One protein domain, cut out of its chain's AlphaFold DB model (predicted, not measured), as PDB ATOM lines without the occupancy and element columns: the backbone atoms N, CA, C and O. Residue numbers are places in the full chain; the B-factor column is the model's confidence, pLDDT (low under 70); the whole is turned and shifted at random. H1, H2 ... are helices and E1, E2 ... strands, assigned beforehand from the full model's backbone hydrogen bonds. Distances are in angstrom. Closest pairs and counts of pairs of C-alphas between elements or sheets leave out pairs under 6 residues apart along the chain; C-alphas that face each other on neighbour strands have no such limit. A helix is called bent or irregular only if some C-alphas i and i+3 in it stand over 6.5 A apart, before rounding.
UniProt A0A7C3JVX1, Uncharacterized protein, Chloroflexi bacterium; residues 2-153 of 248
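What this domain is: This is residues 2 to 153 of the 248 residues of an uncharacterized protein of Chloroflexi bacterium (UniProt A0A7C3JVX1). One strongly twisted sheet of five strands has helices over both faces: H1 and H5 over one, H3 over the other, with H2 covering edge strand E1 and H4 only grazing the sheet. At the other edge E4 and E5 make a long hairpin, and two long links without named elements, residues 18 to 38 and 90 to 106, loop away from the core. The printed part has 152 residues, in the order H1 E1 H2 E2 H3 E3 H4 E4 E5 H5, and is of mixed class, helices and strands. The mixed sheet runs E1 E2 E3 E4 E5, parallel from E1 to E3 and antiparallel from E3 to E5. It is compact, with a radius of gyration of the C-alphas of 15.3 A and spans of 42 by 41 by 29 A.

Where its parts are: H1, residues 2 to 9, begins with C-alpha 2 at (15.529, -273.605, -24.173). E1 is residues 14 to 17, and H2, residues 39 to 50, is 17.4 A long. E2 is residues 57 to 61, H3 67 to 74, E3 84 to 89 and H4 107 to 113. E4, residues 114 to 123, is 27.8 A long, and E5, residues 126 to 133, 23.0 A. H5, residues 142 to 153, is 15.5 A long and ends with C-alpha 153 at (27.253, -259.357, -3.122); it is irregular, but only just, with C-alphas 148 and 151 6.53 A apart.

How they stand to each other: N 15 and O 58 of E1 and E2 are 2.9 A apart, N 59 and O 85 of E2 and E3 2.8 A, N 88 and O 116 of E3 and E4 2.8 A, and N 119 and O 130 of the hairpin E4 and E5 3.0 A, within hydrogen-bond range. E1, H2, E2 and E2, H3, E3 are strand-helix-strand units, parallel neighbour strands with a helix between, both with right-handed crossovers. H1 is across the strands, 9.1 A over the sheet; H3, at 7.9 A, is on the opposite face. H2 runs along E1, at 16 degrees on the local plane; their closest C-alphas, of Tyr 17 and Phe 44, are 6.6 A apart. H1 touches H4, about perpendicular at 74 degrees, with C-alphas of Ala 4 and Asp 107 closest at 6.7 A. H5, on the same face as H1, only just touches it, with 3 pairs of C-alphas within 8 A, through residues 142 to 143 alone; those of Ala 9 and Ile 142 are closest, 4.7 A. Every O i to N i+4 pair is within hydrogen-bond range in H1, H3 and H4, 7 of 8 in H2 and 4 of 8 in H5.

The domain as a whole: The C-alphas farthest apart, of Glu 102 and Ala 124, are 47.8 A apart. The printed part has no cut; the links E1 to H2 and E3 to H4 are long. The mean pLDDT of the printed part is 84.5, with residues 33, 76 to 82 and 98 to 105 under 70.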
ATOM      1  N   ASP A   2      15.983-273.565 -25.577       74.94
ATOM      2  CA  ASP A   2      15.529-273.605 -24.173       74.94
ATOM      3  C   ASP A   2      16.176-274.707 -23.322       74.94
ATOM      4  O   ASP A   2      16.600-274.421 -22.210       74.94
ATOM      5  N   VAL A   3      16.312-275.933 -23.845       82.44
ATOM      6  CA  VAL A   3      16.987-277.040 -23.133       82.44
ATOM      7  C   VAL A   3      18.450-276.700 -22.842       82.44
ATOM      8  O   VAL A   3      18.859-276.710 -21.692       82.44
ATOM      9  N   ALA A   4      19.207-276.276 -23.854       85.69
ATOM     10  CA  ALA A   4      20.618-275.931 -23.689       85.69
ATOM     11  C   ALA A   4      20.839-274.732 -22.742       85.69
ATOM     12  O   ALA A   4      21.829-274.688 -22.020       85.69
ATOM     13  N   LEU A   5      19.913-273.764 -22.706       88.25
ATOM     14  CA  LEU A   5      19.967-272.659 -21.743       88.25
ATOM     15  C   LEU A   5      19.610-273.102 -20.317       88.25
ATOM     16  O   LEU A   5      20.164-272.547 -19.371       88.25
ATOM     17  N   ARG A   6      18.722-274.092 -20.147       89.81
ATOM     18  CA  ARG A   6      18.462-274.716 -18.837       89.81
ATOM     19  C   ARG A   6      19.664-275.505 -18.342       89.81
ATOM     20  O   ARG A   6      20.058-275.322 -17.194       89.81
ATOM     21  N   ASP A   7      20.288-276.283 -19.222       90.06
ATOM     22  CA  ASP A   7      21.514-277.024 -18.914       90.06
ATOM     23  C   ASP A   7      22.638-276.062 -18.498       90.06
ATOM     24  O   ASP A   7      23.250-276.239 -17.445       90.06
ATOM     25  N   LEU A   8      22.842-274.977 -19.258       91.50
ATOM     26  CA  LEU A   8      23.801-273.923 -18.915       91.50
ATOM     27  C   LEU A   8      23.472-273.264 -17.568       91.50
ATOM     28  O   LEU A   8      24.370-272.979 -16.771       91.50
ATOM     29  N   ALA A   9      22.191-272.993 -17.308       92.38
ATOM     30  CA  ALA A   9      21.766-272.386 -16.058       92.38
ATOM     31  C   ALA A   9      21.992-273.314 -14.857       92.38
ATOM     32  O   ALA A   9      22.355-272.837 -13.783       92.38
ATOM     33  N   GLY A  10      21.817-274.625 -15.046       92.88
ATOM     34  CA  GLY A  10      21.885-275.633 -13.988       92.88
ATOM     35  C   GLY A  10      20.669-275.616 -13.063       92.88
ATOM     36  O   GLY A  10      20.790-275.945 -11.886       92.88
ATOM     37  N   THR A  11      19.513-275.176 -13.563       91.38
ATOM     38  CA  THR A  11      18.233-275.171 -12.841       91.38
ATOM     39  C   THR A  11      17.072-275.255 -13.826       91.38
ATOM     40  O   THR A  11      17.168-274.784 -14.956       91.38
ATOM     41  N   GLU A  12      15.944-275.804 -13.382       90.81
ATOM     42  CA  GLU A  12      14.691-275.776 -14.143       90.81
ATOM     43  C   GLU A  12      14.025-274.387 -14.114       90.81
ATOM     44  O   GLU A  12      13.230-274.051 -14.995       90.81
ATOM     45  N   ARG A  13      14.365-273.542 -13.126       90.88
ATOM     46  CA  ARG A  13      13.811-272.186 -12.967       90.88
ATOM     47  C   ARG A  13      14.542-271.167 -13.836       90.88
ATOM     48  O   ARG A  13      15.245-270.281 -13.345       90.88
ATOM     49  N   VAL A  14      14.355-271.301 -15.146       93.00
ATOM     50  CA  VAL A  14      14.935-270.405 -16.153       93.00
ATOM     51  C   VAL A  14      13.846-269.678 -16.916       93.00
ATOM     52  O   VAL A  14      12.927-270.284 -17.470       93.00
ATOM     53  N   LEU A  15      13.998-268.362 -17.003       93.31
ATOM     54  CA  LEU A  15      13.183-267.498 -17.834       93.31
ATOM     55  C   LEU A  15      14.039-266.958 -18.980       93.31
ATOM     56  O   LEU A  15      15.012-266.247 -18.753       93.31
ATOM     57  N   VAL A  16      13.670-267.271 -20.220       94.06
ATOM     58  CA  VAL A  16      14.384-266.770 -21.401       94.06
ATOM     59  C   VAL A  16      13.794-265.428 -21.838       94.06
ATOM     60  O   VAL A  16      12.586-265.311 -22.083       94.06
ATOM     61  N   TYR A  17      14.652-264.416 -21.963       94.50
ATOM     62  CA  TYR A  17      14.323-263.130 -22.572       94.50
ATOM     63  C   TYR A  17      14.663-263.159 -24.064       94.50
ATOM     64  O   TYR A  17      15.797-262.911 -24.474       94.50
ATOM     65  N   ASP A  18      13.656-263.475 -24.876       93.75
ATOM     66  CA  ASP A  18      13.735-263.637 -26.334       93.75
ATOM     67  C   ASP A  18      13.105-262.464 -27.106       93.75
ATOM     68  O   ASP A  18      12.698-262.625 -28.255       93.75
ATOM     69  N   VAL A  19      12.982-261.290 -26.476       94.44
ATOM     70  CA  VAL A  19      12.317-260.123 -27.074       94.44
ATOM     71  C   VAL A  19      13.257-259.440 -28.079       94.44
ATOM     72  O   VAL A  19      14.278-258.863 -27.666       94.44
ATOM     73  N   PRO A  20      12.925-259.434 -29.386       93.50
ATOM     74  CA  PRO A  20      13.739-258.757 -30.389       93.50
ATOM     75  C   PRO A  20      13.839-257.259 -30.107       93.50
ATOM     76  O   PRO A  20      12.915-256.659 -29.552       93.50
ATOM     77  N   ALA A  21      14.931-256.624 -30.537       91.75
ATOM     78  CA  ALA A  21      15.144-255.189 -30.321       91.75
ATOM     79  C   ALA A  21      13.991-254.314 -30.855       91.75
ATOM     80  O   ALA A  21      13.644-253.311 -30.236       91.75
ATOM     81  N   ALA A  22      13.363-254.722 -31.963       92.00
ATOM     82  CA  ALA A  22      12.230-254.021 -32.569       92.00
ATOM     83  C   ALA A  22      10.927-254.107 -31.746       92.00
ATOM     84  O   ALA A  22      10.052-253.259 -31.898       92.00
ATOM     85  N   GLU A  23      10.793-255.107 -30.871       94.06
ATOM     86  CA  GLU A  23       9.602-255.331 -30.038       94.06
ATOM     87  C   GLU A  23       9.833-255.009 -28.557       94.06
ATOM     88  O   GLU A  23       8.970-255.293 -27.716       94.06
ATOM     89  N   ARG A  24      10.998-254.430 -28.235       91.81
ATOM     90  CA  ARG A  24      11.418-254.142 -26.864       91.81
ATOM     91  C   ARG A  24      10.410-253.258 -26.123       91.81
ATOM     92  O   ARG A  24       9.769-252.401 -26.741       91.81
ATOM     93  N   PRO A  25      10.292-253.418 -24.798       91.50
ATOM     94  CA  PRO A  25       9.442-252.557 -24.006       91.50
ATOM     95  C   PRO A  25       9.979-251.124 -24.007       91.50
ATOM     96  O   PRO A  25      11.185-250.887 -23.923       91.50
ATOM     97  N   VAL A  26       9.068-250.162 -24.048       88.25
ATOM     98  CA  VAL A  26       9.365-248.740 -23.884       88.25
ATOM     99  C   VAL A  26       8.359-248.123 -22.929       88.25
ATOM    100  O   VAL A  26       7.159-248.403 -22.990       88.25
ATOM    101  N   ARG A  27       8.833-247.268 -22.022       83.75
ATOM    102  CA  ARG A  27       7.925-246.464 -21.198       83.75
ATOM    103  C   ARG A  27       7.157-245.504 -22.101       83.75
ATOM    104  O   ARG A  27       7.730-244.942 -23.031       83.75
ATOM    105  N   THR A  28       5.878-245.270 -21.808       83.06
ATOM    106  CA  THR A  28       5.078-244.272 -22.547       83.06
ATOM    107  C   THR A  28       5.560-242.836 -22.317       83.06
ATOM    108  O   THR A  28       5.198-241.939 -23.069       83.06
ATOM    109  N   GLY A  29       6.402-242.620 -21.302       76.50
ATOM    110  CA  GLY A  29       7.151-241.392 -21.058       76.50
ATOM    111  C   GLY A  29       8.139-241.569 -19.893       76.50
ATOM    112  O   GLY A  29       8.021-242.551 -19.157       76.50
ATOM    113  N   PRO A  30       9.086-240.636 -19.675       73.00
ATOM    114  CA  PRO A  30      10.141-240.782 -18.661       73.00
ATOM    115  C   PRO A  30       9.621-240.959 -17.226       73.00
ATOM    116  O   PRO A  30      10.179-241.728 -16.454       73.00
ATOM    117  N   ALA A  31       8.520-240.282 -16.887       73.06
ATOM    118  CA  ALA A  31       7.874-240.368 -15.575       73.06
ATOM    119  C   ALA A  31       6.719-241.385 -15.529       73.06
ATOM    120  O   ALA A  31       6.067-241.543 -14.499       73.06
ATOM    121  N   SER A  32       6.420-242.050 -16.648       75.94
ATOM    122  CA  SER A  32       5.260-242.927 -16.729       75.94
ATOM    123  C   SER A  32       5.563-244.301 -16.122       75.94
ATOM    124  O   SER A  32       6.583-244.920 -16.460       75.94
ATOM    125  N   PRO A  33       4.661-244.834 -15.278       67.88
ATOM    126  CA  PRO A  33       4.716-246.229 -14.861       67.88
ATOM    127  C   PRO A  33       4.232-247.179 -15.969       67.88
ATOM    128  O   PRO A  33       4.404-248.390 -15.852       67.88
ATOM    129  N   PHE A  34       3.607-246.659 -17.032       78.88
ATOM    130  CA  PHE A  34       3.047-247.472 -18.104       78.88
ATOM    131  C   PHE A  34       4.096-247.795 -19.165       78.88
ATOM    132  O   PHE A  34       4.851-246.932 -19.617       78.88
ATOM    133  N   VAL A  35       4.094-249.054 -19.592       85.12
ATOM    134  CA  VAL A  35       5.031-249.595 -20.571       85.12
ATOM    135  C   VAL A  35       4.247-250.156 -21.750       85.12
ATOM    136  O   VAL A  35       3.271-250.887 -21.567       85.12
ATOM    137  N   MET A  36       4.691-249.821 -22.955       86.12
ATOM    138  CA  MET A  36       4.255-250.458 -24.195       86.12
ATOM    139  C   MET A  36       5.301-251.471 -24.632       86.12
ATOM    140  O   MET A  36       6.484-251.300 -24.360       86.12
ATOM    141  N   GLY A  37       4.880-252.509 -25.340       84.62
ATOM    142  CA  GLY A  37       5.786-253.474 -25.947       84.62
ATOM    143  C   GLY A  37       5.071-254.288 -27.015       84.62
ATOM    144  O   GLY A  37       3.836-254.306 -27.061       84.62
ATOM    145  N   GLY A  38       5.859-254.935 -27.874       90.56
ATOM    146  CA  GLY A  38       5.353-255.787 -28.946       90.56
ATOM    147  C   GLY A  38       4.724-257.094 -28.449       90.56
ATOM    148  O   GLY A  38       4.577-257.346 -27.247       90.56
ATOM    149  N   GLY A  39       4.365-257.969 -29.387       93.88
ATOM    150  CA  GLY A  39       3.803-259.284 -29.076       93.88
ATOM    151  C   GLY A  39       4.792-260.175 -28.318       93.88
ATOM    152  O   GLY A  39       4.401-260.860 -27.366       93.88
ATOM    153  N   ALA A  40       6.075-260.119 -28.686       93.00
ATOM    154  CA  ALA A  40       7.155-260.834 -28.013       93.00
ATOM    155  C   ALA A  40       7.318-260.385 -26.554       93.00
ATOM    156  O   ALA A  40       7.413-261.229 -25.660       93.00
ATOM    157  N   TRP A  41       7.243-259.076 -26.296       92.94
ATOM    158  CA  TRP A  41       7.283-258.526 -24.943       92.94
ATOM    159  C   TRP A  41       6.147-259.078 -24.064       92.94
ATOM    160  O   TRP A  41       6.383-259.605 -22.976       92.94
ATOM    161  N   TRP A  42       4.899-259.047 -24.540       91.69
ATOM    162  CA  TRP A  42       3.776-259.564 -23.748       91.69
ATOM    163  C   TRP A  42       3.814-261.081 -23.556       91.69
ATOM    164  O   TRP A  42       3.345-261.584 -22.532       91.69
ATOM    165  N   ARG A  43       4.390-261.829 -24.503       93.81
ATOM    166  CA  ARG A  43       4.672-263.262 -24.329       93.81
ATOM    167  C   ARG A  43       5.706-263.494 -23.225       93.81
ATOM    168  O   ARG A  43       5.483-264.366 -22.387       93.81
ATOM    169  N   PHE A  44       6.776-262.699 -23.182       92.50
ATOM    170  CA  PHE A  44       7.740-262.717 -22.082       92.50
ATOM    171  C   PHE A  44       7.060-262.437 -20.731       92.50
ATOM    172  O   PHE A  44       7.191-263.252 -19.819       92.50
ATOM    173  N   VAL A  45       6.240-261.384 -20.629       89.56
ATOM    174  CA  VAL A  45       5.489-261.064 -19.397       89.56
ATOM    175  C   VAL A  45       4.603-262.226 -18.954       89.56
ATOM    176  O   VAL A  45       4.564-262.547 -17.769       89.56
ATOM    177  N   ARG A  46       3.896-262.885 -19.881       90.69
ATOM    178  CA  ARG A  46       3.066-264.053 -19.543       90.69
ATOM    179  C   ARG A  46       3.891-265.212 -18.987       90.69
ATOM    180  O   ARG A  46       3.468-265.794 -17.999       90.69
ATOM    181  N   ARG A  47       5.053-265.524 -19.573       91.44
ATOM    182  CA  ARG A  47       5.951-266.571 -19.046       91.44
ATOM    183  C   ARG A  47       6.500-266.203 -17.670       91.44
ATOM    184  O   ARG A  47       6.482-267.038 -16.778       91.44
ATOM    185  N   ARG A  48       6.901-264.944 -17.476       88.62
ATOM    186  CA  ARG A  48       7.365-264.434 -16.177       88.62
ATOM    187  C   ARG A  48       6.312-264.606 -15.079       88.62
ATOM    188  O   ARG A  48       6.650-265.001 -13.975       88.62
ATOM    189  N   ARG A  49       5.036-264.346 -15.382       85.75
ATOM    190  CA  ARG A  49       3.930-264.498 -14.417       85.75
ATOM    191  C   ARG A  49       3.760-265.914 -13.881       85.75
ATOM    192  O   ARG A  49       3.247-266.073 -12.786       85.75
ATOM    193  N   VAL A  50       4.148-266.929 -14.649       87.62
ATOM    194  CA  VAL A  50       4.058-268.330 -14.210       87.62
ATOM    195  C   VAL A  50       5.084-268.639 -13.113       87.62
ATOM    196  O   VAL A  50       4.883-269.573 -12.349       87.62
ATOM    197  N   LEU A  51       6.149-267.842 -13.012       85.56
ATOM    198  CA  LEU A  51       7.239-267.999 -12.046       85.56
ATOM    199  C   LEU A  51       7.099-267.051 -10.842       85.56
ATOM    200  O   LEU A  51       8.045-266.859 -10.087       85.56
ATOM    201  N   ASP A  52       5.925-266.436 -10.682       79.25
ATOM    202  CA  ASP A  52       5.671-265.379  -9.708       79.25
ATOM    203  C   ASP A  52       5.364-265.902  -8.299       79.25
ATOM    204  O   ASP A  52       4.268-265.725  -7.773       79.25
ATOM    205  N   ASP A  53       6.334-266.588  -7.706       76.62
ATOM    206  CA  ASP A  53       6.188-267.309  -6.438       76.62
ATOM    207  C   ASP A  53       7.267-266.955  -5.399       76.62
ATOM    208  O   ASP A  53       7.329-267.582  -4.347       76.62
ATOM    209  N   GLY A  54       8.121-265.962  -5.659       73.69
ATOM    210  CA  GLY A  54       9.212-265.577  -4.755       73.69
ATOM    211  C   GLY A  54      10.528-266.285  -4.988       73.69
ATOM    212  O   GLY A  54      11.569-265.798  -4.544       73.69
ATOM    213  N   TRP A  55      10.517-267.400  -5.711       79.81
ATOM    214  CA  TRP A  55      11.694-268.238  -5.825       79.81
ATOM    215  C   TRP A  55      12.697-267.682  -6.826       79.81
ATOM    216  O   TRP A  55      12.348-267.177  -7.903       79.81
ATOM    217  N   LEU A  56      13.975-267.846  -6.478       84.56
ATOM    218  CA  LEU A  56      15.086-267.438  -7.320       84.56
ATOM    219  C   LEU A  56      14.959-268.056  -8.715       84.56
ATOM    220  O   LEU A  56      14.822-269.269  -8.885       84.56
ATOM    221  N   THR A  57      15.012-267.193  -9.719       89.25
ATOM    222  CA  THR A  57      14.842-267.543 -11.123       89.25
ATOM    223  C   THR A  57      15.963-266.896 -11.929       89.25
ATOM    224  O   THR A  57      16.259-265.709 -11.777       89.25
ATOM    225  N   ILE A  58      16.597-267.669 -12.809       92.44
ATOM    226  CA  ILE A  58      17.634-267.138 -13.697       92.44
ATOM    227  C   ILE A  58      16.955-266.567 -14.941       92.44
ATOM    228  O   ILE A  58      16.310-267.292 -15.699       92.44
ATOM    229  N   LEU A  59      17.097-265.261 -15.154       94.19
ATOM    230  CA  LEU A  59      16.660-264.582 -16.365       94.19
ATOM    231  C   LEU A  59      17.816-264.569 -17.365       94.19
ATOM    232  O   LEU A  59      18.782-263.837 -17.180       94.19
ATOM    233  N   VAL A  60      17.718-265.353 -18.433       95.06
ATOM    234  CA  VAL A  60      18.764-265.440 -19.460       95.06
ATOM    235  C   VAL A  60      18.338-264.652 -20.691       95.06
ATOM    236  O   VAL A  60      17.356-265.003 -21.348       95.06
ATOM    237  N   ALA A  61      19.067-263.588 -21.021       95.25
ATOM    238  CA  ALA A  61      18.787-262.781 -22.200       95.25
ATOM    239  C   ALA A  61      19.463-263.320 -23.457       95.25
ATOM    240  O   ALA A  61      20.621-263.722 -23.434       95.25
ATOM    241  N   LEU A  62      18.746-263.311 -24.580       94.06
ATOM    242  CA  LEU A  62      19.294-263.717 -25.879       94.06
ATOM    243  C   LEU A  62      20.142-262.619 -26.543       94.06
ATOM    244  O   LEU A  62      20.784-262.862 -27.559       94.06
ATOM    245  N   ARG A  63      20.158-261.413 -25.973       93.69
ATOM    246  CA  ARG A  63      20.973-260.280 -26.413       93.69
ATOM    247  C   ARG A  63      21.331-259.398 -25.229       93.69
ATOM    248  O   ARG A  63      20.640-259.435 -24.212       93.69
ATOM    249  N   CYS A  64      22.355-258.563 -25.373       93.88
ATOM    250  CA  CYS A  64      22.603-257.505 -24.395       93.88
ATOM    251  C   CYS A  64      21.436-256.512 -24.380       93.88
ATOM    252  O   CYS A  64      20.968-256.057 -25.433       93.88
ATOM    253  N   LEU A  65      20.975-256.153 -23.184       93.50
ATOM    254  CA  LEU A  65      19.871-255.225 -23.007       93.50
ATOM    255  C   LEU A  65      20.408-253.817 -22.695       93.50
ATOM    256  O   LEU A  65      21.320-253.661 -21.873       93.50
ATOM    257  N   PRO A  66      19.843-252.761 -23.307       92.00
ATOM    258  CA  PRO A  66      19.955-251.404 -22.779       92.00
ATOM    259  C   PRO A  66      19.521-251.358 -21.311       92.00
ATOM    260  O   PRO A  66      18.650-252.124 -20.907       92.00
ATOM    261  N   GLU A  67      20.099-250.457 -20.517       88.75
ATOM    262  CA  GLU A  67      19.867-250.399 -19.065       88.75
ATOM    263  C   GLU A  67      18.380-250.327 -18.690       88.75
ATOM    264  O   GLU A  67      17.911-251.161 -17.918       88.75
ATOM    265  N   ASP A  68      17.628-249.411 -19.305       87.69
ATOM    266  CA  ASP A  68      16.189-249.253 -19.059       87.69
ATOM    267  C   ASP A  68      15.385-250.511 -19.403       87.69
ATOM    268  O   ASP A  68      14.428-250.861 -18.716       87.69
ATOM    269  N   GLU A  69      15.770-251.207 -20.473       91.62
ATOM    270  CA  GLU A  69      15.113-252.442 -20.895       91.62
ATOM    271  C   GLU A  69      15.426-253.590 -19.931       91.62
ATOM    272  O   GLU A  69      14.517-254.304 -19.512       91.62
ATOM    273  N   ALA A  70      16.696-253.737 -19.547       91.19
ATOM    274  CA  ALA A  70      17.135-254.691 -18.537       91.19
ATOM    275  C   ALA A  70      16.361-254.481 -17.234       91.19
ATOM    276  O   ALA A  70      15.820-255.441 -16.688       91.19
ATOM    277  N   LEU A  71      16.232-253.224 -16.796       86.62
ATOM    278  CA  LEU A  71      15.466-252.843 -15.616       86.62
ATOM    279  C   LEU A  71      14.002-253.285 -15.724       86.62
ATOM    280  O   LEU A  71      13.480-253.869 -14.785       86.62
ATOM    281  N   LEU A  72      13.344-253.058 -16.865       87.00
ATOM    282  CA  LEU A  72      11.957-253.487 -17.089       87.00
ATOM    283  C   LEU A  72      11.803-255.013 -17.146       87.00
ATOM    284  O   LEU A  72      10.771-255.553 -16.739       87.00
ATOM    285  N   ALA A  73      12.815-255.721 -17.648       89.38
ATOM    286  CA  ALA A  73      12.807-257.176 -17.702       89.38
ATOM    287  C   ALA A  73      12.827-257.791 -16.292       89.38
ATOM    288  O   ALA A  73      12.072-258.735 -16.035       89.38
ATOM    289  N   VAL A  74      13.620-257.223 -15.372       85.75
ATOM    290  CA  VAL A  74      13.728-257.698 -13.981       85.75
ATOM    291  C   VAL A  74      12.678-257.093 -13.040       85.75
ATOM    292  O   VAL A  74      12.154-257.788 -12.176       85.75
ATOM    293  N   ASP A  75      12.270-255.840 -13.235       77.31
ATOM    294  CA  ASP A  75      11.372-255.091 -12.344       77.31
ATOM    295  C   ASP A  75      10.176-254.571 -13.106       77.31
ATOM    296  O   ASP A  75      10.257-253.663 -13.935       77.31
ATOM    297  N   TRP A  76       9.037-255.174 -12.789       66.75
ATOM    298  CA  TRP A  76       7.747-254.756 -13.302       66.75
ATOM    299  C   TRP A  76       6.822-254.372 -12.142       66.75
ATOM    300  O   TRP A  76       5.654-254.761 -12.073       66.75
ATOM    301  N   GLY A  77       7.362-253.595 -11.204       63.81
ATOM    302  CA  GLY A  77       6.621-253.053 -10.077       63.81
ATOM    303  C   GLY A  77       6.173-254.106  -9.065       63.81
ATOM    304  O   GLY A  77       6.552-255.270  -9.101       63.81
ATOM    305  N   THR A  78       5.303-253.682  -8.153       57.19
ATOM    306  CA  THR A  78       4.932-254.426  -6.936       57.19
ATOM    307  C   THR A  78       3.966-255.589  -7.154       57.19
ATOM    308  O   THR A  78       3.546-256.225  -6.191       57.19
ATOM    309  N   ARG A  79       3.563-255.858  -8.402       57.34
ATOM    310  CA  ARG A  79       2.598-256.921  -8.720       57.34
ATOM    311  C   ARG A  79       3.216-258.310  -8.800       57.34
ATOM    312  O   ARG A  79       2.438-259.255  -8.799       57.34
ATOM    313  N   PHE A  80       4.542-258.410  -8.915       57.34
ATOM    314  CA  PHE A  80       5.232-259.670  -9.177       57.34
ATOM    315  C   PHE A  80       6.391-259.914  -8.210       57.34
ATOM    316  O   PHE A  80       7.405-259.222  -8.276       57.34
ATOM    317  N   ALA A  81       6.263-260.925  -7.365       60.47
ATOM    318  CA  ALA A  81       7.268-261.441  -6.447       60.47
ATOM    319  C   ALA A  81       8.359-262.287  -7.120       60.47
ATOM    320  O   ALA A  81       8.722-263.340  -6.627       60.47
ATOM    321  N   ASN A  82       8.914-261.859  -8.249       67.56
ATOM    322  CA  ASN A  82       9.980-262.617  -8.903       67.56
ATOM    323  C   ASN A  82      11.375-262.183  -8.418       67.56
ATOM    324  O   ASN A  82      11.808-261.074  -8.729       67.56
ATOM    325  N   ALA A  83      12.130-263.094  -7.798       77.50
ATOM    326  CA  ALA A  83      13.560-262.920  -7.548       77.50
ATOM    327  C   ALA A  83      14.367-263.309  -8.803       77.50
ATOM    328  O   ALA A  83      14.519-264.492  -9.106       77.50
ATOM    329  N   LEU A  84      14.869-262.326  -9.560       86.44
ATOM    330  CA  LEU A  84      15.525-262.558 -10.855       86.44
ATOM    331  C   LEU A  84      17.023-262.241 -10.829       86.44
ATOM    332  O   LEU A  84      17.426-261.144 -10.443       86.44
ATOM    333  N   LEU A  85      17.836-263.168 -11.341       90.44
ATOM    334  CA  LEU A  85      19.242-262.925 -11.686       90.44
ATOM    335  C   LEU A  85      19.373-262.812 -13.202       90.44
ATOM    336  O   LEU A  85      19.186-263.800 -13.910       90.44
ATOM    337  N   LEU A  86      19.675-261.610 -13.699       93.88
ATOM    338  CA  LEU A  86      19.824-261.353 -15.129       93.88
ATOM    339  C   LEU A  86      21.225-261.739 -15.609       93.88
ATOM    340  O   LEU A  86      22.223-261.164 -15.170       93.88
ATOM    341  N   VAL A  87      21.277-262.674 -16.555       95.25
ATOM    342  CA  VAL A  87      22.492-263.082 -17.255       95.25
ATOM    343  C   VAL A  87      22.375-262.753 -18.739       95.25
ATOM    344  O   VAL A  87      21.417-263.131 -19.412       95.25
ATOM    345  N   GLU A  88      23.376-262.046 -19.246       94.94
ATOM    346  CA  GLU A  88      23.471-261.564 -20.616       94.94
ATOM    347  C   GLU A  88      24.677-262.191 -21.347       94.94
ATOM    348  O   GLU A  88      25.621-262.695 -20.713       94.94
ATOM    349  N   PRO A  89      24.683-262.141 -22.690       93.00
ATOM    350  CA  PRO A  89      25.874-262.399 -23.487       93.00
ATOM    351  C   PRO A  89      27.025-261.427 -23.162       93.00
ATOM    352  O   PRO A  89      26.802-260.264 -22.828       93.00
ATOM    353  N   ASN A  90      28.270-261.888 -23.305       86.12
ATOM    354  CA  ASN A  90      29.511-261.148 -23.039       86.12
ATOM    355  C   ASN A  90      29.944-260.187 -24.162       86.12
ATOM    356  O   ASN A  90      30.886-259.411 -24.001       86.12
ATOM    357  N   LYS A  91      29.260-260.235 -25.305       78.69
ATOM    358  CA  LYS A  91      29.492-259.422 -26.505       78.69
ATOM    359  C   LYS A  91      28.153-258.893 -27.003       78.69
ATOM    360  O   LYS A  91      27.121-259.453 -26.654       78.69
ATOM    361  N   GLN A  92      28.173-257.889 -27.885       79.94
ATOM    362  CA  GLN A  92      26.993-257.389 -28.615       79.94
ATOM    363  C   GLN A  92      26.469-258.422 -29.634       79.94
ATOM    364  O   GLN A  92      26.411-258.180 -30.836       79.94
ATOM    365  N   VAL A  93      26.147-259.614 -29.148       85.38
ATOM    366  CA  VAL A  93      25.533-260.710 -29.882       85.38
ATOM    367  C   VAL A  93      24.034-260.604 -29.664       85.38
ATOM    368  O   VAL A  93      23.576-260.412 -28.536       85.38
ATOM    369  N   ASP A  94      23.277-260.739 -30.747       88.25
ATOM    370  CA  ASP A  94      21.825-260.827 -30.706       88.25
ATOM    371  C   ASP A  94      21.379-262.182 -31.259       88.25
ATOM    372  O   ASP A  94      21.292-262.392 -32.470       88.25
ATOM    373  N   LEU A  95      21.110-263.120 -30.350       87.44
ATOM    374  CA  LEU A  95      20.625-264.457 -30.681       87.44
ATOM    375  C   LEU A  95      19.127-264.458 -31.038       87.44
ATOM    376  O   LEU A  95      18.626-265.485 -31.489       87.44
ATOM    377  N   THR A  96      18.409-263.334 -30.892       84.81
ATOM    378  CA  THR A  96      17.011-263.215 -31.352       84.81
ATOM    379  C   THR A  96      16.913-263.080 -32.871       84.81
ATOM    380  O   THR A  96      15.885-263.418 -33.450       84.81
ATOM    381  N   LEU A  97      17.992-262.631 -33.525       78.81
ATOM    382  CA  LEU A  97      18.079-262.459 -34.980       78.81
ATOM    383  C   LEU A  97      18.516-263.726 -35.719       78.81
ATOM    384  O   LEU A  97      18.543-263.734 -36.951       78.81
ATOM    385  N   ALA A  98      18.853-264.794 -34.994       64.69
ATOM    386  CA  ALA A  98      19.166-266.099 -35.561       64.69
ATOM    387  C   ALA A  98      17.879-266.769 -36.088       64.69
ATOM    388  O   ALA A  98      17.416-267.785 -35.574       64.69
ATOM    389  N   ASN A  99      17.259-266.164 -37.104       46.72
ATOM    390  CA  ASN A  99      16.099-266.704 -37.795       46.72
ATOM    391  C   ASN A  99      16.498-268.013 -38.484       46.72
ATOM    392  O   ASN A  99      17.240-268.002 -39.462       46.72
ATOM    393  N   GLY A 100      15.975-269.137 -37.993       42.28
ATOM    394  CA  GLY A 100      16.001-270.399 -38.729       42.28
ATOM    395  C   GLY A 100      17.187-271.315 -38.459       42.28
ATOM    396  O   GLY A 100      17.513-272.118 -39.327       42.28
ATOM    397  N   VAL A 101      17.804-271.264 -37.277       42.75
ATOM    398  CA  VAL A 101      18.677-272.369 -36.882       42.75
ATOM    399  C   VAL A 101      17.930-273.322 -35.959       42.75
ATOM    400  O   VAL A 101      17.803-273.114 -34.756       42.75
ATOM    401  N   GLU A 102      17.529-274.443 -36.545       48.12
ATOM    402  CA  GLU A 102      17.353-275.733 -35.873       48.12
ATOM    403  C   GLU A 102      18.631-276.199 -35.120       48.12
ATOM    404  O   GLU A 102      18.710-277.339 -34.675       48.12
ATOM    405  N   SER A 103      19.659-275.357 -34.937       49.50
ATOM    406  CA  SER A 103      20.924-275.747 -34.323       49.50
ATOM    407  C   SER A 103      20.789-275.852 -32.817       49.50
ATOM    408  O   SER A 103      20.625-274.858 -32.100       49.50
ATOM    409  N   SER A 104      21.012-277.060 -32.323       58.72
ATOM    410  CA  SER A 104      21.741-277.255 -31.082       58.72
ATOM    411  C   SER A 104      22.981-276.351 -31.086       58.72
ATOM    412  O   SER A 104      23.961-276.645 -31.773       58.72
ATOM    413  N   PHE A 105      22.952-275.237 -30.355       68.31
ATOM    414  CA  PHE A 105      24.215-274.641 -29.941       68.31
ATOM    415  C   PHE A 105      24.922-275.692 -29.094       68.31
ATOM    416  O   PHE A 105      24.311-276.260 -28.185       68.31
ATOM    417  N   ALA A 106      26.179-275.980 -29.414       76.19
ATOM    418  CA  ALA A 106      26.979-276.795 -28.518       76.19
ATOM    419  C   ALA A 106      27.125-276.042 -27.187       76.19
ATOM    420  O   ALA A 106      27.276-274.819 -27.179       76.19
ATOM    421  N   ASP A 107      27.108-276.764 -26.070       82.06
ATOM    422  CA  ASP A 107      27.270-276.193 -24.726       82.06
ATOM    423  C   ASP A 107      28.505-275.271 -24.635       82.06
ATOM    424  O   ASP A 107      28.426-274.138 -24.159       82.06
ATOM    425  N   SER A 108      29.622-275.682 -25.243       82.69
ATOM    426  CA  SER A 108      30.850-274.883 -25.333       82.69
ATOM    427  C   SER A 108      30.672-273.536 -26.045       82.69
ATOM    428  O   SER A 108      31.310-272.553 -25.670       82.69
ATOM    429  N   GLN A 109      29.793-273.452 -27.048       85.38
ATOM    430  CA  GLN A 109      29.501-272.201 -27.751       85.38
ATOM    431  C   GLN A 109      28.665-271.264 -26.881       85.38
ATOM    432  O   GLN A 109      28.952-270.070 -26.835       85.38
ATOM    433  N   LEU A 110      27.669-271.790 -26.162       87.69
ATOM    434  CA  LEU A 110      26.876-270.980 -25.235       87.69
ATOM    435  C   LEU A 110      27.748-270.430 -24.109       87.69
ATOM    436  O   LEU A 110      27.694-269.235 -23.836       87.69
ATOM    437  N   ARG A 111      28.621-271.254 -23.524       89.50
ATOM    438  CA  ARG A 111      29.576-270.826 -22.487       89.50
ATOM    439  C   ARG A 111      30.556-269.761 -22.967       89.50
ATOM    440  O   ARG A 111      30.960-268.915 -22.181       89.50
ATOM    441  N   ALA A 112      30.920-269.777 -24.248       87.81
ATOM    442  CA  ALA A 112      31.777-268.754 -24.841       87.81
ATOM    443  C   ALA A 112      31.038-267.434 -25.131       87.81
ATOM    444  O   ALA A 112      31.681-266.388 -25.242       87.81
ATOM    445  N   VAL A 113      29.712-267.478 -25.293       89.50
ATOM    446  CA  VAL A 113      28.865-266.311 -25.591       89.50
ATOM    447  C   VAL A 113      28.301-265.683 -24.322       89.50
ATOM    448  O   VAL A 113      28.188-264.465 -24.262       89.50
ATOM    449  N   TYR A 114      27.944-266.473 -23.315       91.38
ATOM    450  CA  TYR A 114      27.400-265.988 -22.050       91.38
ATOM    451  C   TYR A 114      28.495-265.662 -21.042       91.38
ATOM    452  O   TYR A 114      29.591-266.212 -21.090       91.38
ATOM    453  N   GLY A 115      28.192-264.748 -20.120       88.31
ATOM    454  CA  GLY A 115      29.124-264.441 -19.038       88.31
ATOM    455  C   GLY A 115      29.012-263.045 -18.446       88.31
ATOM    456  O   GLY A 115      30.000-262.556 -17.909       88.31
ATOM    457  N   VAL A 116      27.870-262.365 -18.564       93.88
ATOM    458  CA  VAL A 116      27.649-261.072 -17.903       93.88
ATOM    459  C   VAL A 116      26.483-261.211 -16.947       93.88
ATOM    460  O   VAL A 116      25.369-261.500 -17.364       93.88
ATOM    461  N   TRP A 117      26.736-260.997 -15.665       94.25
ATOM    462  CA  TRP A 117      25.702-260.845 -14.656       94.25
ATOM    463  C   TRP A 117      25.412-259.365 -14.455       94.25
ATOM    464  O   TRP A 117      26.309-258.608 -14.083       94.25
ATOM    465  N   ARG A 118      24.160-258.960 -14.677       92.69
ATOM    466  CA  ARG A 118      23.697-257.601 -14.398       92.69
ATOM    467  C   ARG A 118      22.773-257.591 -13.187       92.69
ATOM    468  O   ARG A 118      21.824-258.372 -13.113       92.69
ATOM    469  N   PHE A 119      23.029-256.679 -12.259       90.00
ATOM    470  CA  PHE A 119      22.224-256.498 -11.053       90.00
ATOM    471  C   PHE A 119      22.212-255.034 -10.607       90.00
ATOM    472  O   PHE A 119      22.932-254.200 -11.150       90.00
ATOM    473  N   TRP A 120      21.379-254.720  -9.616       88.12
ATOM    474  CA  TRP A 120      21.262-253.377  -9.053       88.12
ATOM    475  C   TRP A 120      21.389-253.440  -7.536       88.12
ATOM    476  O   TRP A 120      20.792-254.314  -6.907       88.12
ATOM    477  N   GLN A 121      22.119-252.494  -6.950       81.75
ATOM    478  CA  GLN A 121      22.195-252.304  -5.499       81.75
ATOM    479  C   GLN A 121      21.537-250.981  -5.110       81.75
ATOM    480  O   GLN A 121      21.639-249.992  -5.838       81.75
ATOM    481  N   LEU A 122      20.850-250.948  -3.966       75.31
ATOM    482  CA  LEU A 122      20.334-249.702  -3.411       75.31
ATOM    483  C   LEU A 122      21.415-249.026  -2.559       75.31
ATOM    484  O   LEU A 122      21.813-249.554  -1.521       75.31
ATOM    485  N   ARG A 123      21.866-247.839  -2.968       76.12
ATOM    486  CA  ARG A 123      22.803-247.000  -2.208       76.12
ATOM    487  C   ARG A 123      22.266-245.585  -2.089       76.12
ATOM    488  O   ARG A 123      21.882-244.975  -3.082       76.12
ATOM    489  N   ALA A 124      22.187-245.074  -0.859       77.94
ATOM    490  CA  ALA A 124      21.665-243.735  -0.560       77.94
ATOM    491  C   ALA A 124      20.311-243.425  -1.248       77.94
ATOM    492  O   ALA A 124      20.099-242.338  -1.784       77.94
ATOM    493  N   GLY A 125      19.400-244.407  -1.285       70.56
ATOM    494  CA  GLY A 125      18.080-244.269  -1.914       70.56
ATOM    495  C   GLY A 125      18.083-244.278  -3.450       70.56
ATOM    496  O   GLY A 125      17.032-244.079  -4.058       70.56
ATOM    497  N   ARG A 126      19.228-244.534  -4.093       76.38
ATOM    498  CA  ARG A 126      19.363-244.676  -5.549       76.38
ATOM    499  C   ARG A 126      19.719-246.110  -5.922       76.38
ATOM    500  O   ARG A 126      20.398-246.807  -5.175       76.38
ATOM    501  N   ARG A 127      19.241-246.551  -7.087       79.50
ATOM    502  CA  ARG A 127      19.604-247.844  -7.678       79.50
ATOM    503  C   ARG A 127      20.862-247.649  -8.516       79.50
ATOM    504  O   ARG A 127      20.833-246.877  -9.469       79.50
ATOM    505  N   GLU A 128      21.933-248.341  -8.163       85.75
ATOM    506  CA  GLU A 128      23.185-248.341  -8.917       85.75
ATOM    507  C   GLU A 128      23.274-249.631  -9.743       85.75
ATOM    508  O   GLU A 128      23.164-250.718  -9.163       85.75
ATOM    509  N   PRO A 129      23.407-249.546 -11.081       89.12
ATOM    510  CA  PRO A 129      23.596-250.717 -11.924       89.12
ATOM    511  C   PRO A 129      25.024-251.256 -11.782       89.12
ATOM    512  O   PRO A 129      26.000-250.507 -11.788       89.12
ATOM    513  N   HIS A 130      25.144-252.577 -11.717       90.62
ATOM    514  CA  HIS A 130      26.407-253.302 -11.687       90.62
ATOM    515  C   HIS A 130      26.416-254.378 -12.769       90.62
ATOM    516  O   HIS A 130      25.393-254.999 -13.065       90.62
ATOM    517  N   CYS A 131      27.590-254.593 -13.356       92.00
ATOM    518  CA  CYS A 131      27.851-255.675 -14.295       92.00
ATOM    519  C   CYS A 131      29.113-256.411 -13.850       92.00
ATOM    520  O   CYS A 131      30.165-255.793 -13.687       92.00
ATOM    521  N   GLU A 132      29.014-257.723 -13.688       92.56
ATOM    522  CA  GLU A 132      30.146-258.589 -13.380       92.56
ATOM    523  C   GLU A 132      30.322-259.650 -14.456       92.56
ATOM    524  O   GLU A 132      29.351-260.186 -14.990       92.56
ATOM    525  N   SER A 133      31.575-259.995 -14.751       91.81
ATOM    526  CA  SER A 133      31.858-261.123 -15.630       91.81
ATOM    527  C   SER A 133      31.721-262.444 -14.869       91.81
ATOM    528  O   SER A 133      32.299-262.629 -13.792       91.81
ATOM    529  N   LEU A 134      30.953-263.369 -15.436       90.00
ATOM    530  CA  LEU A 134      30.879-264.769 -15.043       90.00
ATOM    531  C   LEU A 134      31.800-265.569 -15.965       90.00
ATOM    532  O   LEU A 134      31.591-265.598 -17.178       90.00
ATOM    533  N   ASP A 135      32.803-266.230 -15.394       88.19
ATOM    534  CA  ASP A 135      33.592-267.208 -16.135       88.19
ATOM    535  C   ASP A 135      32.810-268.524 -16.203       88.19
ATOM    536  O   ASP A 135      32.772-269.297 -15.246       88.19
ATOM    537  N   LEU A 136      32.135-268.743 -17.330       89.44
ATOM    538  CA  LEU A 136      31.356-269.954 -17.585       89.44
ATOM    539  C   LEU A 136      32.159-271.041 -18.312       89.44
ATOM    540  O   LEU A 136      31.629-272.134 -18.524       89.44
ATOM    541  N   ALA A 137      33.414-270.765 -18.692       85.31
ATOM    542  CA  ALA A 137      34.246-271.713 -19.430       85.31
ATOM    543  C   ALA A 137      34.663-272.898 -18.549       85.31
ATOM    544  O   ALA A 137      34.686-274.032 -19.021       85.31
ATOM    545  N   ALA A 138      34.954-272.632 -17.272       82.38
ATOM    546  CA  ALA A 138      35.320-273.648 -16.283       82.38
ATOM    547  C   ALA A 138      34.175-274.027 -15.323       82.38
ATOM    548  O   ALA A 138      34.299-274.989 -14.567       82.38
ATOM    549  N   ALA A 139      33.071-273.276 -15.319       85.19
ATOM    550  CA  ALA A 139      31.963-273.514 -14.400       85.19
ATOM    551  C   ALA A 139      31.120-274.729 -14.804       85.19
ATOM    552  O   ALA A 139      30.923-274.989 -15.986       85.19
ATOM    553  N   VAL A 140      30.512-275.414 -13.835       87.38
ATOM    554  CA  VAL A 140      29.503-276.450 -14.127       87.38
ATOM    555  C   VAL A 140      28.229-275.809 -14.685       87.38
ATOM    556  O   VAL A 140      27.700-276.267 -15.693       87.38
ATOM    557  N   SER A 141      27.770-274.711 -14.082       92.50
ATOM    558  CA  SER A 141      26.560-273.990 -14.485       92.50
ATOM    559  C   SER A 141      26.559-272.548 -13.972       92.50
ATOM    560  O   SER A 141      27.376-272.181 -13.123       92.50
ATOM    561  N   ILE A 142      25.612-271.731 -14.442       92.75
ATOM    562  CA  ILE A 142      25.392-270.369 -13.928       92.75
ATOM    563  C   ILE A 142      25.070-270.397 -12.427       92.75
ATOM    564  O   ILE A 142      25.663-269.636 -11.664       92.75
ATOM    565  N   VAL A 143      24.169-271.277 -11.978       91.69
ATOM    566  CA  VAL A 143      23.813-271.391 -10.552       91.69
ATOM    567  C   VAL A 143      25.038-271.703  -9.693       91.69
ATOM    568  O   VAL A 143      25.202-271.103  -8.632       91.69
ATOM    569  N   GLU A 144      25.932-272.576 -10.163       90.19
ATOM    570  CA  GLU A 144      27.170-272.881  -9.441       90.19
ATOM    571  C   GLU A 144      28.059-271.639  -9.306       90.19
ATOM    572  O   GLU A 144      28.536-271.343  -8.211       90.19
ATOM    573  N   THR A 145      28.202-270.840 -10.375       91.44
ATOM    574  CA  THR A 145      28.960-269.575 -10.291       91.44
ATOM    575  C   THR A 145      28.356-268.577  -9.309       91.44
ATOM    576  O   THR A 145      29.078-267.765  -8.726       91.44
ATOM    577  N   PHE A 146      27.041-268.630  -9.106       91.56
ATOM    578  CA  PHE A 146      26.347-267.747  -8.184       91.56
ATOM    579  C   PHE A 146      26.434-268.190  -6.727       91.56
ATOM    580  O   PHE A 146      26.446-267.319  -5.858       91.56
ATOM    581  N   ARG A 147      26.559-269.492  -6.439       87.31
ATOM    582  CA  ARG A 147      26.607-270.011  -5.061       87.31
ATOM    583  C   ARG A 147      27.684-269.327  -4.213       87.31
ATOM    584  O   ARG A 147      27.432-268.987  -3.063       87.31
ATOM    585  N   GLU A 148      28.857-269.072  -4.785       83.44
ATOM    586  CA  GLU A 148      29.958-268.405  -4.075       83.44
ATOM    587  C   GLU A 148      29.846-266.873  -4.065       83.44
ATOM    588  O   GLU A 148      30.368-266.206  -3.168       83.44
ATOM    589  N   ARG A 149      29.194-266.297  -5.079       89.38
ATOM    590  CA  ARG A 149      29.160-264.845  -5.300       89.38
ATOM    591  C   ARG A 149      28.013-264.168  -4.570       89.38
ATOM    592  O   ARG A 149      28.214-263.106  -3.983       89.38
ATOM    593  N   LEU A 150      26.827-264.774  -4.585       88.56
ATOM    594  CA  LEU A 150      25.626-264.173  -4.013       88.56
ATOM    595  C   LEU A 150      25.779-263.836  -2.523       88.56
ATOM    596  O   LEU A 150      25.433-262.711  -2.177       88.56
ATOM    597  N   PRO A 151      26.388-264.674  -1.659       88.69
ATOM    598  CA  PRO A 151      26.609-264.296  -0.263       88.69
ATOM    599  C   PRO A 151      27.527-263.088  -0.071       88.69
ATOM    600  O   PRO A 151      27.388-262.359   0.904       88.69
ATOM    601  N   ARG A 152      28.458-262.846  -1.002       88.75
ATOM    602  CA  ARG A 152      29.377-261.698  -0.940       88.75
ATOM    603  C   ARG A 152      28.712-260.413  -1.426       88.75
ATOM    604  O   ARG A 152      28.947-259.351  -0.861       88.75
ATOM    605  N   VAL A 153      27.909-260.511  -2.483       87.81
ATOM    606  CA  VAL A 153      27.253-259.357  -3.122       87.81
ATOM    607  C   VAL A 153      25.959-258.970  -2.403       87.81
ATOM    608  O   VAL A 153      25.636-257.786  -2.301       87.81
TER     609      VAL A 153